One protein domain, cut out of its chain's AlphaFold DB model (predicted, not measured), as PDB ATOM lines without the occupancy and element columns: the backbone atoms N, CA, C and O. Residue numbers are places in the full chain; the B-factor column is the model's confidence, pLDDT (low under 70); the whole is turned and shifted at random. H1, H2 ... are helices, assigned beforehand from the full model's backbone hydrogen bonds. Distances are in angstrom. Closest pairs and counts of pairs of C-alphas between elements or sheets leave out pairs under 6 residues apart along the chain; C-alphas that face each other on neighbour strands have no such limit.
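AT A GLANCE: This is residues 51 to 124 of the 124 residues of the protein "Putative branched-chain amino acid permease" of Streptomyces viridochromogenes Tue57 (UniProt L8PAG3). The three helices make a loose zigzag: H3, the longest, packs on H2 in a helical hairpin, and from the other end of H2 the helix H1 folds back as a long arm, with residues 51 to 65 sticking out free. At the opposite end of the long axis, residues 114 to 124, the end of H3 and a tail, also stick out. The printed part has 74 residues with three named helices, H1, H2 and H3 in chain order, and no named strand; the class is all helix. The whole is loose, with a radius of gyration of the C-alphas of 15.7 A and spans of 61 by 28 by 13 A.

IN THESE COORDINATES: H3 holds residues 98 to 117 and is 27.9 A long, ending with C-alpha 117 at (-26.377, 33.192, -13.271). H2, residues 78 to 93, is 22.3 A long. H1, residues 54 to 72, is 27.0 A long and begins with C-alpha 54 at (-36.075, 47.222, 24.150).

HOW THE PARTS SIT: H3 and H2 touch, and their closest C-alphas, those of Ala 102 and Ala 87, are 4.8 A apart. This hairpin runs opposite ways at a steep tilt of 39 degrees. H1 is close to H2 but not clearly touching, with the closest C-alphas, those of Ile 70 and Pro 80, 6.6 A apart. They run opposite ways at a steep tilt of 36 degrees, only just steep. H1 and H3 are apart. In H1, H2 and H3 every O i to N i+4 pair is within hydrogen-bond range.

THE WHOLE: The C-alphas of Val 51 and Val 124, the two farthest apart, are 61.1 A apart. The printed part has no cut, and both links are tight. The pLDDT is under 70 at residues 74 to 77 and 118 to 124.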
ATOM      1  N   VAL A  51     -39.300  51.256  28.248       72.56
ATOM      2  CA  VAL A  51     -38.724  49.932  28.514       72.56
ATOM      3  C   VAL A  51     -37.244  49.985  28.143       72.56
ATOM      4  O   VAL A  51     -36.847  49.720  27.009       72.56
ATOM      5  N   ASN A  52     -36.424  50.384  29.115       75.00
ATOM      6  CA  ASN A  52     -34.975  50.440  28.970       75.00
ATOM      7  C   ASN A  52     -34.454  49.074  28.501       75.00
ATOM      8  O   ASN A  52     -34.635  48.067  29.183       75.00
ATOM      9  N   GLY A  53     -33.817  49.049  27.328       79.88
ATOM     10  CA  GLY A  53     -33.260  47.836  26.728       79.88
ATOM     11  C   GLY A  53     -34.077  47.227  25.587       79.88
ATOM     12  O   GLY A  53     -33.548  46.353  24.904       79.88
ATOM     13  N   LEU A  54     -35.300  47.698  25.305       85.88
ATOM     14  CA  LEU A  54     -36.075  47.222  24.150       85.88
ATOM     15  C   LEU A  54     -35.370  47.541  22.822       85.88
ATOM     16  O   LEU A  54     -35.213  46.655  21.986       85.88
ATOM     17  N   ASP A  55     -34.866  48.766  22.660       86.81
ATOM     18  CA  ASP A  55     -34.142  49.188  21.450       86.81
ATOM     19  C   ASP A  55     -32.867  48.367  21.229       86.81
ATOM     20  O   ASP A  55     -32.525  47.996  20.103       86.81
ATOM     21  N   PHE A  56     -32.186  48.030  22.328       89.19
ATOM     22  CA  PHE A  56     -31.031  47.144  22.300       89.19
ATOM     23  C   PHE A  56     -31.437  45.726  21.895       89.19
ATOM     24  O   PHE A  56     -30.822  45.159  20.997       89.19
ATOM     25  N   ALA A  57     -32.483  45.166  22.507       91.75
ATOM     26  CA  ALA A  57     -32.953  43.814  22.223       91.75
ATOM     27  C   ALA A  57     -33.424  43.657  20.769       91.75
ATOM     28  O   ALA A  57     -33.026  42.703  20.103       91.75
ATOM     29  N   LEU A  58     -34.205  44.610  20.248       89.62
ATOM     30  CA  LEU A  58     -34.661  44.608  18.854       89.62
ATOM     31  C   LEU A  58     -33.479  44.702  17.885       89.62
ATOM     32  O   LEU A  58     -33.372  43.899  16.959       89.62
ATOM     33  N   THR A  59     -32.547  45.627  18.130       90.62
ATOM     34  CA  THR A  59     -31.347  45.774  17.293       90.62
ATOM     35  C   THR A  59     -30.464  44.527  17.352       90.62
ATOM     36  O   THR A  59     -29.979  44.063  16.318       90.62
ATOM     37  N   ALA A  60     -30.278  43.941  18.536       94.00
ATOM     38  CA  ALA A  60     -29.506  42.718  18.730       94.00
ATOM     39  C   ALA A  60     -30.151  41.525  18.015       94.00
ATOM     40  O   ALA A  60     -29.448  40.783  17.332       94.00
ATOM     41  N   MET A  61     -31.476  41.375  18.097       92.69
ATOM     42  CA  MET A  61     -32.221  40.331  17.392       92.69
ATOM     43  C   MET A  61     -32.007  40.428  15.879       92.69
ATOM     44  O   MET A  61     -31.612  39.446  15.254       92.69
ATOM     45  N   PHE A  62     -32.185  41.613  15.288       89.88
ATOM     46  CA  PHE A  62     -31.937  41.803  13.856       89.88
ATOM     47  C   PHE A  62     -30.476  41.568  13.475       89.88
ATOM     48  O   PHE A  62     -30.201  40.971  12.436       89.88
ATOM     49  N   THR A  63     -29.538  41.991  14.323       90.31
ATOM     50  CA  THR A  63     -28.103  41.777  14.096       90.31
ATOM     51  C   THR A  63     -27.764  40.287  14.084       90.31
ATOM     52  O   THR A  63     -27.081  39.823  13.174       90.31
ATOM     53  N   VAL A  64     -28.266  39.521  15.054       93.06
ATOM     54  CA  VAL A  64     -28.051  38.070  15.128       93.06
ATOM     55  C   VAL A  64     -28.689  37.363  13.934       93.06
ATOM     56  O   VAL A  64     -28.020  36.544  13.315       93.06
ATOM     57  N   LEU A  65     -29.920  37.720  13.550       89.19
ATOM     58  CA  LEU A  65     -30.579  37.163  12.361       89.19
ATOM     59  C   LEU A  65     -29.793  37.451  11.075       89.19
ATOM     60  O   LEU A  65     -29.641  36.571  10.230       89.19
ATOM     61  N   ALA A  66     -29.252  38.662  10.926       86.25
ATOM     62  CA  ALA A  66     -28.416  39.015   9.783       86.25
ATOM     63  C   ALA A  66     -27.108  38.208   9.763       86.25
ATOM     64  O   ALA A  66     -26.698  37.722   8.710       86.25
ATOM     65  N   LEU A  67     -26.463  38.036  10.919       86.38
ATOM     66  CA  LEU A  67     -25.258  37.216  11.042       86.38
ATOM     67  C   LEU A  67     -25.534  35.745  10.725       86.38
ATOM     68  O   LEU A  67     -24.729  35.119  10.037       86.38
ATOM     69  N   ASP A  68     -26.660  35.209  11.189       87.12
ATOM     70  CA  ASP A  68     -27.070  33.831  10.920       87.12
ATOM     71  C   ASP A  68     -27.337  33.616   9.424       87.12
ATOM     72  O   ASP A  68     -26.777  32.704   8.816       87.12
ATOM     73  N   ALA A  69     -28.042  34.551   8.777       83.06
ATOM     74  CA  ALA A  69     -28.271  34.526   7.333       83.06
ATOM     75  C   ALA A  69     -26.965  34.571   6.514       83.06
ATOM     76  O   ALA A  69     -26.836  33.878   5.505       83.06
ATOM     77  N   ILE A  70     -25.972  35.363   6.939       81.50
ATOM     78  CA  ILE A  70     -24.645  35.401   6.297       81.50
ATOM     79  C   ILE A  70     -23.895  34.085   6.526       81.50
ATOM     80  O   ILE A  70     -23.196  33.605   5.630       81.50
ATOM     81  N   ARG A  71     -24.027  33.496   7.718       81.88
ATOM     82  CA  ARG A  71     -23.361  32.247   8.093       81.88
ATOM     83  C   ARG A  71     -23.883  31.049   7.307       81.88
ATOM     84  O   ARG A  71     -23.073  30.186   6.969       81.88
ATOM     85  N   ASP A  72     -25.177  31.002   7.010       80.25
ATOM     86  CA  ASP A  72     -25.782  29.963   6.167       80.25
ATOM     87  C   ASP A  72     -25.320  30.061   4.708       80.25
ATOM     88  O   ASP A  72     -25.175  29.055   4.012       80.25
ATOM     89  N   LEU A  73     -24.966  31.264   4.259       75.38
ATOM     90  CA  LEU A  73     -24.489  31.546   2.909       75.38
ATOM     91  C   LEU A  73     -22.983  31.278   2.714       75.38
ATOM     92  O   LEU A  73     -22.266  32.063   2.081       75.38
ATOM     93  N   ARG A  74     -22.467  30.175   3.275       58.28
ATOM     94  CA  ARG A  74     -21.028  29.846   3.245       58.28
ATOM     95  C   ARG A  74     -20.479  29.839   1.812       58.28
ATOM     96  O   ARG A  74     -20.753  28.926   1.041       58.28
ATOM     97  N   GLY A  75     -19.646  30.832   1.497       63.28
ATOM     98  CA  GLY A  75     -18.931  30.960   0.218       63.28
ATOM     99  C   GLY A  75     -19.513  31.987  -0.760       63.28
ATOM    100  O   GLY A  75     -18.885  32.270  -1.778       63.28
ATOM    101  N   ASP A  76     -20.656  32.598  -0.445       66.19
ATOM    102  CA  ASP A  76     -21.416  33.427  -1.382       66.19
ATOM    103  C   ASP A  76     -21.262  34.933  -1.071       66.19
ATOM    104  O   ASP A  76     -22.216  35.640  -0.750       66.19
ATOM    105  N   LEU A  77     -20.025  35.437  -1.200       65.25
ATOM    106  CA  LEU A  77     -19.634  36.845  -0.983       65.25
ATOM    107  C   LEU A  77     -20.483  37.917  -1.703       65.25
ATOM    108  O   LEU A  77     -20.679  38.983  -1.114       65.25
ATOM    109  N   PRO A  78     -21.005  37.722  -2.933       73.62
ATOM    110  CA  PRO A  78     -21.771  38.780  -3.590       73.62
ATOM    111  C   PRO A  78     -23.100  39.091  -2.890       73.62
ATOM    112  O   PRO A  78     -23.561  40.226  -2.953       73.62
ATOM    113  N   THR A  79     -23.726  38.127  -2.211       78.12
ATOM    114  CA  THR A  79     -25.041  38.318  -1.574       78.12
ATOM    115  C   THR A  79     -25.032  39.312  -0.406       78.12
ATOM    116  O   THR A  79     -25.833  40.246  -0.446       78.12
ATOM    117  N   PRO A  80     -24.151  39.193   0.610       79.88
ATOM    118  CA  PRO A  80     -24.092  40.167   1.698       79.88
ATOM    119  C   PRO A  80     -23.668  41.560   1.216       79.88
ATOM    120  O   PRO A  80     -24.152  42.561   1.737       79.88
ATOM    121  N   VAL A  81     -22.826  41.648   0.179       80.62
ATOM    122  CA  VAL A  81     -22.452  42.934  -0.436       80.62
ATOM    123  C   VAL A  81     -23.662  43.594  -1.101       80.62
ATOM    124  O   VAL A  81     -23.904  44.781  -0.901       80.62
ATOM    125  N   LEU A  82     -24.458  42.824  -1.845       79.75
ATOM    126  CA  LEU A  82     -25.718  43.286  -2.429       79.75
ATOM    127  C   LEU A  82     -26.715  43.748  -1.358       79.75
ATOM    128  O   LEU A  82     -27.341  44.791  -1.537       79.75
ATOM    129  N   ALA A  83     -26.815  43.026  -0.238       82.12
ATOM    130  CA  ALA A  83     -27.653  43.415   0.897       82.12
ATOM    131  C   ALA A  83     -27.211  44.767   1.476       82.12
ATOM    132  O   ALA A  83     -28.022  45.684   1.613       82.12
ATOM    133  N   LEU A  84     -25.912  44.931   1.731       83.31
ATOM    134  CA  LEU A  84     -25.363  46.174   2.266       83.31
ATOM    135  C   LEU A  84     -25.579  47.353   1.309       83.31
ATOM    136  O   LEU A  84     -26.038  48.411   1.732       83.31
ATOM    137  N   LEU A  85     -25.312  47.163   0.014       84.19
ATOM    138  CA  LEU A  85     -25.542  48.189  -1.005       84.19
ATOM    139  C   LEU A  85     -27.019  48.583  -1.079       84.19
ATOM    140  O   LEU A  85     -27.327  49.772  -1.108       84.19
ATOM    141  N   SER A  86     -27.936  47.611  -1.046       80.38
ATOM    142  CA  SER A  86     -29.368  47.913  -1.044       80.38
ATOM    143  C   SER A  86     -29.808  48.695   0.193       80.38
ATOM    144  O   SER A  86     -30.583  49.639   0.066       80.38
ATOM    145  N   ALA A  87     -29.262  48.373   1.370       81.50
ATOM    146  CA  ALA A  87     -29.555  49.095   2.604       81.50
ATOM    147  C   ALA A  87     -29.048  50.545   2.557       81.50
ATOM    148  O   ALA A  87     -29.768  51.461   2.949       81.50
ATOM    149  N   VAL A  88     -27.840  50.776   2.031       84.56
ATOM    150  CA  VAL A  88     -27.272  52.126   1.875       84.56
ATOM    151  C   VAL A  88     -28.092  52.958   0.888       84.56
ATOM    152  O   VAL A  88     -28.444  54.096   1.190       84.56
ATOM    153  N   VAL A  89     -28.445  52.393  -0.269       82.19
ATOM    154  CA  VAL A  89     -29.239  53.088  -1.296       82.19
ATOM    155  C   VAL A  89     -30.647  53.415  -0.790       82.19
ATOM    156  O   VAL A  89     -31.127  54.533  -0.989       82.19
ATOM    157  N   ALA A  90     -31.293  52.475  -0.097       81.38
ATOM    158  CA  ALA A  90     -32.603  52.691   0.508       81.38
ATOM    159  C   ALA A  90     -32.561  53.794   1.571       81.38
ATOM    160  O   ALA A  90     -33.403  54.688   1.551       81.38
ATOM    161  N   ARG A  91     -31.535  53.795   2.433       81.50
ATOM    162  CA  ARG A  91     -31.353  54.819   3.470       81.50
ATOM    163  C   ARG A  91     -31.189  56.227   2.901       81.50
ATOM    164  O   ARG A  91     -31.653  57.178   3.518       81.50
ATOM    165  N   LEU A  92     -30.526  56.366   1.753       80.88
ATOM    166  CA  LEU A  92     -30.322  57.664   1.102       80.88
ATOM    167  C   LEU A  92     -31.566  58.160   0.356       80.88
ATOM    168  O   LEU A  92     -31.763  59.367   0.254       80.88
ATOM    169  N   SER A  93     -32.383  57.248  -0.173       77.88
ATOM    170  CA  SER A  93     -33.524  57.604  -1.027       77.88
ATOM    171  C   SER A  93     -34.824  57.782  -0.239       77.88
ATOM    172  O   SER A  93     -35.595  58.690  -0.535       77.88
ATOM    173  N   PHE A  94     -35.072  56.925   0.757       75.00
ATOM    174  CA  PHE A  94     -36.330  56.869   1.508       75.00
ATOM    175  C   PHE A  94     -36.061  56.527   2.983       75.00
ATOM    176  O   PHE A  94     -36.090  55.352   3.351       75.00
ATOM    177  N   PRO A  95     -35.785  57.522   3.843       73.88
ATOM    178  CA  PRO A  95     -35.494  57.274   5.254       73.88
ATOM    179  C   PRO A  95     -36.709  56.756   6.041       73.88
ATOM    180  O   PRO A  95     -36.528  55.897   6.900       73.88
ATOM    181  N   ASP A  96     -37.927  57.205   5.717       79.25
ATOM    182  CA  ASP A  96     -39.149  56.791   6.428       79.25
ATOM    183  C   ASP A  96     -39.554  55.339   6.120       79.25
ATOM    184  O   ASP A  96     -40.004  54.613   7.000       79.25
ATOM    185  N   GLU A  97     -39.309  54.878   4.891       82.31
ATOM    186  CA  GLU A  97     -39.654  53.528   4.417       82.31
ATOM    187  C   GLU A  97     -38.401  52.684   4.137       82.31
ATOM    188  O   GLU A  97     -38.394  51.788   3.285       82.31
ATOM    189  N   MET A  98     -37.306  52.979   4.849       81.38
ATOM    190  CA  MET A  98     -35.975  52.426   4.579       81.38
ATOM    191  C   MET A  98     -35.982  50.897   4.525       81.38
ATOM    192  O   MET A  98     -35.348  50.306   3.656       81.38
ATOM    193  N   LEU A  99     -36.693  50.249   5.450       81.69
ATOM    194  CA  LEU A  99     -36.688  48.794   5.594       81.69
ATOM    195  C   LEU A  99     -37.398  48.110   4.413       81.69
ATOM    196  O   LEU A  99     -36.878  47.151   3.839       81.69
ATOM    197  N   LEU A 100     -38.547  48.650   3.997       84.69
ATOM    198  CA  LEU A 100     -39.315  48.141   2.862       84.69
ATOM    199  C   LEU A 100     -38.588  48.423   1.537       84.69
ATOM    200  O   LEU A 100     -38.464  47.533   0.690       84.69
ATOM    201  N   ALA A 101     -38.014  49.618   1.383       83.38
ATOM    202  CA  ALA A 101     -37.180  49.978   0.237       83.38
ATOM    203  C   ALA A 101     -35.909  49.108   0.137       83.38
ATOM    204  O   ALA A 101     -35.556  48.642  -0.947       83.38
ATOM    205  N   ALA A 102     -35.243  48.819   1.258       81.75
ATOM    206  CA  ALA A 102     -34.052  47.971   1.287       81.75
ATOM    207  C   ALA A 102     -34.379  46.531   0.876       81.75
ATOM    208  O   ALA A 102     -33.708  45.978   0.005       81.75
ATOM    209  N   PHE A 103     -35.432  45.928   1.440       84.81
ATOM    210  CA  PHE A 103     -35.809  44.552   1.108       84.81
ATOM    211  C   PHE A 103     -36.300  44.391  -0.328       84.81
ATOM    212  O   PHE A 103     -35.975  43.393  -0.976       84.81
ATOM    213  N   THR A 104     -37.046  45.364  -0.855       86.31
ATOM    214  CA  THR A 104     -37.487  45.342  -2.258       86.31
ATOM    215  C   THR A 104     -36.300  45.444  -3.213       86.31
ATOM    216  O   THR A 104     -36.185  44.625  -4.125       86.31
ATOM    217  N   LEU A 105     -35.369  46.371  -2.963       85.69
ATOM    218  CA  LEU A 105     -34.156  46.525  -3.765       85.69
ATOM    219  C   LEU A 105     -33.256  45.285  -3.680       85.69
ATOM    220  O   LEU A 105     -32.777  44.803  -4.707       85.69
ATOM    221  N   PHE A 106     -33.074  44.727  -2.483       84.25
ATOM    222  CA  PHE A 106     -32.303  43.504  -2.279       84.25
ATOM    223  C   PHE A 106     -32.902  42.316  -3.039       84.25
ATOM    224  O   PHE A 106     -32.198  41.624  -3.776       84.25
ATOM    225  N   THR A 107     -34.217  42.117  -2.925       85.25
ATOM    226  CA  THR A 107     -34.940  41.040  -3.616       85.25
ATOM    227  C   THR A 107     -34.858  41.202  -5.131       85.25
ATOM    228  O   THR A 107     -34.590  40.234  -5.844       85.25
ATOM    229  N   ALA A 108     -35.028  42.425  -5.642       86.50
ATOM    230  CA  ALA A 108     -34.880  42.719  -7.064       86.50
ATOM    231  C   ALA A 108     -33.463  42.395  -7.557       86.50
ATOM    232  O   ALA A 108     -33.294  41.754  -8.596       86.50
ATOM    233  N   ALA A 109     -32.441  42.771  -6.790       83.88
ATOM    234  CA  ALA A 109     -31.055  42.526  -7.152       83.88
ATOM    235  C   ALA A 109     -30.692  41.028  -7.108       83.88
ATOM    236  O   ALA A 109     -30.009  40.531  -8.008       83.88
ATOM    237  N   LEU A 110     -31.227  40.277  -6.141       84.50
ATOM    238  CA  LEU A 110     -31.144  38.814  -6.111       84.50
ATOM    239  C   LEU A 110     -31.840  38.172  -7.314       84.50
ATOM    240  O   LEU A 110     -31.279  37.260  -7.921       84.50
ATOM    241  N   LEU A 111     -33.021  38.656  -7.702       85.12
ATOM    242  CA  LEU A 111     -33.753  38.147  -8.863       85.12
ATOM    243  C   LEU A 111     -32.974  38.382 -10.164       85.12
ATOM    244  O   LEU A 111     -32.878  37.482 -11.001       85.12
ATOM    245  N   ILE A 112     -32.380  39.569 -10.320       85.62
ATOM    246  CA  ILE A 112     -31.504  39.904 -11.451       85.62
ATOM    247  C   ILE A 112     -30.295  38.970 -11.470       85.62
ATOM    248  O   ILE A 112     -30.000  38.379 -12.511       85.62
ATOM    249  N   ARG A 113     -29.631  38.772 -10.324       80.62
ATOM    250  CA  ARG A 113     -28.495  37.850 -10.216       80.62
ATOM    251  C   ARG A 113     -28.897  36.425 -10.569       80.62
ATOM    252  O   ARG A 113     -28.216  35.790 -11.360       80.62
ATOM    253  N   HIS A 114     -30.012  35.931 -10.039       80.06
ATOM    254  CA  HIS A 114     -30.508  34.588 -10.328       80.06
ATOM    255  C   HIS A 114     -30.779  34.396 -11.830       80.06
ATOM    256  O   HIS A 114     -30.351  33.404 -12.417       80.06
ATOM    257  N   ARG A 115     -31.395  35.390 -12.485       82.31
ATOM    258  CA  ARG A 115     -31.625  35.406 -13.941       82.31
ATOM    259  C   ARG A 115     -30.324  35.479 -14.748       82.31
ATOM    260  O   ARG A 115     -30.269  34.911 -15.834       82.31
ATOM    261  N   ALA A 116     -29.300  36.174 -14.256       78.44
ATOM    262  CA  ALA A 116     -28.000  36.294 -14.916       78.44
ATOM    263  C   ALA A 116     -27.133  35.032 -14.746       78.44
ATOM    264  O   ALA A 116     -26.513  34.578 -15.703       78.44
ATOM    265  N   THR A 117     -27.132  34.420 -13.558       71.00
ATOM    266  CA  THR A 117     -26.377  33.192 -13.271       71.00
ATOM    267  C   THR A 117     -27.032  31.962 -13.902       71.00
ATOM    268  O   THR A 117     -26.327  31.134 -14.465       71.00
ATOM    269  N   GLY A 118     -28.370  31.879 -13.921       57.94
ATOM    270  CA  GLY A 118     -29.110  30.844 -14.662       57.94
ATOM    271  C   GLY A 118     -28.997  30.962 -16.189       57.94
ATOM    272  O   GLY A 118     -29.408  30.063 -16.913       57.94
ATOM    273  N   ARG A 119     -28.419  32.064 -16.687       51.75
ATOM    274  CA  ARG A 119     -28.111  32.309 -18.101       51.75
ATOM    275  C   ARG A 119     -26.673  31.987 -18.487       51.75
ATOM    276  O   ARG A 119     -26.301  32.290 -19.614       51.75
ATOM    277  N   ARG A 120     -25.861  31.381 -17.615       45.72
ATOM    278  CA  ARG A 120     -24.619  30.742 -18.066       45.72
ATOM    279  C   ARG A 120     -24.991  29.397 -18.698       45.72
ATOM    280  O   ARG A 120     -25.235  28.459 -17.941       45.72
ATOM    281  N   PRO A 121     -25.070  29.268 -20.041       46.56
ATOM    282  CA  PRO A 121     -25.002  27.949 -20.638       46.56
ATOM    283  C   PRO A 121     -23.696  27.331 -20.151       46.56
ATOM    284  O   PRO A 121     -22.628  27.938 -20.258       46.56
ATOM    285  N   SER A 122     -23.803  26.150 -19.561       47.75
ATOM    286  CA  SER A 122     -22.693  25.224 -19.428       47.75
ATOM    287  C   SER A 122     -22.142  24.968 -20.830       47.75
ATOM    288  O   SER A 122     -22.642  24.111 -21.555       47.75
ATOM    289  N   HIS A 123     -21.174  25.779 -21.247       42.75
ATOM    290  CA  HIS A 123     -20.332  25.478 -22.384       42.75
ATOM    291  C   HIS A 123     -19.008  24.940 -21.853       42.75
ATOM    292  O   HIS A 123     -18.193  25.703 -21.334       42.75
ATOM    293  N   VAL A 124     -18.871  23.633 -22.108       39.44
ATOM    294  CA  VAL A 124     -17.689  22.757 -22.064       39.44
ATOM    295  C   VAL A 124     -17.313  22.214 -20.691       39.44
ATOM    296  O   VAL A 124     -16.889  22.993 -19.814       39.44
TER     297      VAL A 124